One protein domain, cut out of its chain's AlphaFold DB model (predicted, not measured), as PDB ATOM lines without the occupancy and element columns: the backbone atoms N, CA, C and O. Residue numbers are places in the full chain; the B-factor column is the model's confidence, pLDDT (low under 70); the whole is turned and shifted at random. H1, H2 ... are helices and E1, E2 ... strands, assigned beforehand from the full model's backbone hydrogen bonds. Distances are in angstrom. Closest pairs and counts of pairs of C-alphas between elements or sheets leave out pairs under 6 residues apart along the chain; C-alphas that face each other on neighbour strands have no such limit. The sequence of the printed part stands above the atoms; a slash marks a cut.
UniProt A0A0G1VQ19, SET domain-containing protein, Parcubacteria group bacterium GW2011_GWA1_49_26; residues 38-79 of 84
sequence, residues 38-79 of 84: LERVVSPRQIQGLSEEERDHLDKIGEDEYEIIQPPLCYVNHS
ATOM      1  N   LEU A  38     209.147 181.856 270.402       86.62
ATOM      2  CA  LEU A  38     210.380 181.730 271.171       86.62
ATOM      3  C   LEU A  38     210.962 180.335 270.937       86.62
ATOM      4  O   LEU A  38     210.273 179.339 271.186       86.62
ATOM      5  N   GLU A  39     212.204 180.247 270.470       87.31
ATOM      6  CA  GLU A  39     212.801 178.950 270.122       87.31
ATOM      7  C   GLU A  39     213.726 178.423 271.214       87.31
ATOM      8  O   GLU A  39     213.592 177.277 271.655       87.31
ATOM      9  N   ARG A  40     214.671 179.250 271.676       94.31
ATOM     10  CA  ARG A  40     215.702 178.820 272.625       94.31
ATOM     11  C   ARG A  40     215.827 179.778 273.795       94.31
ATOM     12  O   ARG A  40     216.640 180.699 273.779       94.31
ATOM     13  N   VAL A  41     215.059 179.484 274.840       96.50
ATOM     14  CA  VAL A  41     215.095 180.212 276.111       96.50
ATOM     15  C   VAL A  41     216.140 179.609 277.051       96.50
ATOM     16  O   VAL A  41     216.221 178.390 277.225       96.50
ATOM     17  N   VAL A  42     216.953 180.465 277.660       97.19
ATOM     18  CA  VAL A  42     218.027 180.120 278.592       97.19
ATOM     19  C   VAL A  42     217.954 180.988 279.848       97.19
ATOM     20  O   VAL A  42     217.544 182.145 279.819       97.19
ATOM     21  N   SER A  43     218.393 180.419 280.968       97.00
ATOM     22  CA  SER A  43     218.563 181.126 282.241       97.00
ATOM     23  C   SER A  43     219.960 181.753 282.369       97.00
ATOM     24  O   SER A  43     220.904 181.287 281.718       97.00
ATOM     25  N   PRO A  44     220.169 182.715 283.294       95.56
ATOM     26  CA  PRO A  44     221.483 183.303 283.565       95.56
ATOM     27  C   PRO A  44     222.604 182.288 283.827       95.56
ATOM     28  O   PRO A  44     223.756 182.510 283.459       95.56
ATOM     29  N   ARG A  45     222.279 181.145 284.446       95.75
ATOM     30  CA  ARG A  45     223.259 180.081 284.726       95.75
ATOM     31  C   ARG A  45     223.725 179.381 283.451       95.75
ATOM     32  O   ARG A  45     224.876 178.971 283.373       95.75
ATOM     33  N   GLN A  46     222.845 179.257 282.462       96.44
ATOM     34  CA  GLN A  46     223.152 178.617 281.182       96.44
ATOM     35  C   GLN A  46     223.957 179.539 280.257       96.44
ATOM     36  O   GLN A  46     224.731 179.031 279.450       96.44
ATOM     37  N   ILE A  47     223.854 180.867 280.422       95.00
ATOM     38  CA  ILE A  47     224.597 181.857 279.617       95.00
ATOM     39  C   ILE A  47     226.116 181.645 279.697       95.00
ATOM     40  O   ILE A  47     226.822 181.837 278.712       95.00
ATOM     41  N   GLN A  48     226.632 181.204 280.848       92.94
ATOM     42  CA  GLN A  48     228.070 180.981 281.046       92.94
ATOM     43  C   GLN A  48     228.648 179.886 280.138       92.94
ATOM     44  O   GLN A  48     229.848 179.886 279.878       92.94
ATOM     45  N   GLY A  49     227.808 178.956 279.674       95.38
ATOM     46  CA  GLY A  49     228.203 177.872 278.775       95.38
ATOM     47  C   GLY A  49     228.014 178.183 277.290       95.38
ATOM     48  O   GLY A  49     228.278 177.307 276.471       95.38
ATOM     49  N   LEU A  50     227.529 179.378 276.942       96.31
ATOM     50  CA  LEU A  50     227.266 179.759 275.558       96.31
ATOM     51  C   LEU A  50     228.542 180.187 274.833       96.31
ATOM     52  O   LEU A  50     229.471 180.746 275.428       96.31
ATOM     53  N   SER A  51     228.560 179.968 273.522       96.12
ATOM     54  CA  SER A  51     229.585 180.519 272.643       96.12
ATOM     55  C   SER A  51     229.526 182.055 272.623       96.12
ATOM     56  O   SER A  51     228.608 182.685 273.146       96.12
ATOM     57  N   GLU A  52     230.546 182.702 272.062       94.56
ATOM     58  CA  GLU A  52     230.505 184.151 271.821       94.56
ATOM     59  C   GLU A  52     229.365 184.527 270.864       94.56
ATOM     60  O   GLU A  52     228.548 185.369 271.210       94.56
ATOM     61  N   GLU A  53     229.215 183.796 269.757       91.44
ATOM     62  CA  GLU A  53     228.141 184.017 268.777       91.44
ATOM     63  C   GLU A  53     226.738 183.856 269.382       91.44
ATOM     64  O   GLU A  53     225.832 184.626 269.082       91.44
ATOM     65  N   GLU A  54     226.530 182.869 270.254       94.75
ATOM     66  CA  GLU A  54     225.245 182.706 270.941       94.75
ATOM     67  C   GLU A  54     224.968 183.857 271.909       94.75
ATOM     68  O   GLU A  54     223.817 184.264 272.055       94.75
ATOM     69  N   ARG A  55     226.008 184.388 272.568       94.81
ATOM     70  CA  ARG A  55     225.881 185.522 273.494       94.81
ATOM     71  C   ARG A  55     225.594 186.832 272.772       94.81
ATOM     72  O   ARG A  55     224.814 187.625 273.294       94.81
ATOM     73  N   ASP A  56     226.158 187.022 271.585       92.44
ATOM     74  CA  ASP A  56     225.900 188.188 270.733       92.44
ATOM     75  C   ASP A  56     224.444 188.255 270.242       92.44
ATOM     76  O   ASP A  56     223.967 189.321 269.860       92.44
ATOM     77  N   HIS A  57     223.721 187.131 270.286       94.38
ATOM     78  CA  HIS A  57     222.319 187.027 269.879       94.38
ATOM     79  C   HIS A  57     221.346 186.844 271.055       94.38
ATOM     80  O   HIS A  57     220.218 186.397 270.847       94.38
ATOM     81  N   LEU A  58     221.760 187.152 272.288       95.44
ATOM     82  CA  LEU A  58     220.866 187.104 273.444       95.44
ATOM     83  C   LEU A  58     219.931 188.315 273.490       95.44
ATOM     84  O   LEU A  58     220.384 189.456 273.412       95.44
ATOM     85  N   ASP A  59     218.654 188.060 273.752       94.06
ATOM     86  CA  ASP A  59     217.670 189.081 274.111       94.06
ATOM     87  C   ASP A  59     216.990 188.737 275.437       94.06
ATOM     88  O   ASP A  59     216.735 187.570 275.739       94.06
ATOM     89  N   LYS A  60     216.732 189.747 276.270       94.88
ATOM     90  CA  LYS A  60     216.139 189.548 277.595       94.88
ATOM     91  C   LYS A  60     214.618 189.607 277.484       94.88
ATOM     92  O   LYS A  60     214.054 190.675 277.276       94.88
ATOM     93  N   ILE A  61     213.958 188.474 277.709       95.12
ATOM     94  CA  ILE A  61     212.502 188.320 277.534       95.12
ATOM     95  C   ILE A  61     211.727 188.234 278.860       95.12
ATOM     96  O   ILE A  61     210.502 188.316 278.868       95.12
ATOM     97  N   GLY A  62     212.427 188.107 279.990       94.12
ATOM     98  CA  GLY A  62     211.843 188.049 281.333       94.12
ATOM     99  C   GLY A  62     212.852 188.434 282.414       94.12
ATOM    100  O   GLY A  62     213.955 188.876 282.106       94.12
ATOM    101  N   GLU A  63     212.500 188.285 283.696       94.88
ATOM    102  CA  GLU A  63     213.397 188.645 284.811       94.88
ATOM    103  C   GLU A  63     214.705 187.836 284.780       94.88
ATOM    104  O   GLU A  63     215.787 188.434 284.795       94.88
ATOM    105  N   ASP A  64     214.574 186.516 284.603       95.81
ATOM    106  CA  ASP A  64     215.651 185.517 284.539       95.81
ATOM    107  C   ASP A  64     215.569 184.650 283.265       95.81
ATOM    108  O   ASP A  64     216.012 183.499 283.238       95.81
ATOM    109  N   GLU A  65     214.994 185.199 282.196       97.00
ATOM    110  CA  GLU A  65     214.793 184.500 280.928       97.00
ATOM    111  C   GLU A  65     215.380 185.307 279.777       97.00
ATOM    112  O   GLU A  65     215.105 186.502 279.617       97.00
ATOM    113  N   TYR A  66     216.188 184.626 278.973       97.50
ATOM    114  CA  TYR A  66     216.811 185.172 277.779       97.50
ATOM    115  C   TYR A  66     216.517 184.256 276.604       97.50
ATOM    116  O   TYR A  66     216.585 183.040 276.749       97.50
ATOM    117  N   GLU A  67     216.233 184.816 275.441       96.38
ATOM    118  CA  GLU A  67     216.187 184.065 274.196       96.38
ATOM    119  C   GLU A  67     217.521 184.198 273.462       96.38
ATOM    120  O   GLU A  67     218.094 185.281 273.404       96.38
ATOM    121  N   ILE A  68     218.007 183.107 272.872       96.19
ATOM    122  CA  ILE A  68     219.033 183.179 271.828       96.19
ATOM    123  C   ILE A  68     218.300 183.309 270.494       96.19
ATOM    124  O   ILE A  68     217.771 182.313 269.986       96.19
ATOM    125  N   ILE A  69     218.270 184.519 269.938       92.88
ATOM    126  CA  ILE A  69     217.558 184.823 268.696       92.88
ATOM    127  C   ILE A  69     218.139 183.970 267.563       92.88
ATOM    128  O   ILE A  69     219.345 183.972 267.310       92.88
ATOM    129  N   GLN A  70     217.274 183.240 266.864       91.00
ATOM    130  CA  GLN A  70     217.672 182.390 265.745       91.00
ATOM    131  C   GLN A  70     217.626 183.146 264.403       91.00
ATOM    132  O   GLN A  70     216.951 184.177 264.263       91.00
ATOM    133  N   PRO A  71     218.347 182.664 263.375       89.06
ATOM    134  CA  PRO A  71     218.187 183.162 262.018       89.06
ATOM    135  C   PRO A  71     216.721 183.128 261.542       89.06
ATOM    136  O   PRO A  71     216.011 182.172 261.837       89.06
ATOM    137  N   PRO A  72     216.274 184.119 260.749       89.69
ATOM    138  CA  PRO A  72     217.066 185.221 260.201       89.69
ATOM    139  C   PRO A  72     217.101 186.478 261.095       89.69
ATOM    140  O   PRO A  72     217.699 187.478 260.703       89.69
ATOM    141  N   LEU A  73     216.466 186.465 262.266       89.56
ATOM    142  CA  LEU A  73     216.264 187.663 263.089       89.56
ATOM    143  C   LEU A  73     217.497 188.119 263.846       89.56
ATOM    144  O   LEU A  73     217.641 189.312 264.093       89.56
ATOM    145  N   CYS A  74     218.426 187.210 264.128       91.25
ATOM    146  CA  CYS A  74     219.724 187.574 264.688       91.25
ATOM    147  C   CYS A  74     220.528 188.525 263.778       91.25
ATOM    148  O   CYS A  74     221.495 189.131 264.222       91.25
ATOM    149  N   TYR A  75     220.117 188.699 262.512       92.00
ATOM    150  CA  TYR A  75     220.692 189.675 261.583       92.00
ATOM    151  C   TYR A  75     219.981 191.038 261.591       92.00
ATOM    152  O   TYR A  75     220.280 191.882 260.744       92.00
ATOM    153  N   VAL A  76     219.019 191.282 262.483       91.31
ATOM    154  CA  VAL A  76     218.486 192.633 262.696       91.31
ATOM    155  C   VAL A  76     219.563 193.469 263.379       91.31
ATOM    156  O   VAL A  76     220.006 193.172 264.482       91.31
ATOM    157  N   ASN A  77     219.995 194.531 262.706       90.44
ATOM    158  CA  ASN A  77     221.047 195.394 263.223       90.44
ATOM    159  C   ASN A  77     220.487 196.452 264.177       90.44
ATOM    160  O   ASN A  77     219.418 197.013 263.944       90.44
ATOM    161  N   HIS A  78     221.277 196.810 265.189       89.38
ATOM    162  CA  HIS A  78     221.015 197.990 266.007       89.38
ATOM    163  C   HIS A  78     221.138 199.278 265.168       89.38
ATOM    164  O   HIS A  78     222.095 199.459 264.409       89.38
ATOM    165  N   SER A  79     220.183 200.195 265.322       91.31
ATOM    166  CA  SER A  79     220.178 201.526 264.703       91.31
ATOM    167  C   SER A  79     219.607 202.535 265.698       91.31
ATOM    168  O   SER A  79     218.623 202.239 266.368       91.31
TER     169      SER A  79
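AT A GLANCE: This is residues 38 to 79 of the 84 residues of the protein "SET domain-containing protein" of Parcubacteria group bacterium GW2011_GWA1_49_26 (UniProt A0A0G1VQ19). With little regular structure, this is a small hairpin of strands E1 and E2, joined by a short pairing of residues 41 to 42 with E2, with two very short helices, H1 and H2, and a last stretch, residues 69 to 79, without a named element. The printed part has 42 residues, with two named helices and two named strands in the order H1, H2, E1, E2 along the chain; the sheet, E1 - E2, is antiparallel. The class is mixed, with 15 residues in named elements. It is compact: radius of gyration of the C-alphas 10.1 A, spans 28 by 21 by 19 A.

IN THESE COORDINATES: Find C-alpha 44 at (221.483, 183.303, 283.565), where H1, residues 44 to 47, begins. H2 is residues 52 to 56, 6.2 A long. E1, residues 58 to 60, and E2, residues 66 to 68, ending at (219.033, 183.179, 271.828), each measure 6.7 A.

HOW THE PARTS SIT: In the hairpin E1 and E2, look for N 59 and O 67, 2.9 A apart. The closest C-alphas of H2 and E2, Glu 54 and Ile 68, are 6.3 A apart. H1 and E1 are apart. In H2 every O i to N i+4 pair is within hydrogen-bond range; H1 is too short for one.

THE WHOLE: The farthest C-alphas, Arg 45 and Ser 79, are 29.5 A apart. The printed part has no cut, its three links are tight, and no printed residue is under 70 in pLDDT.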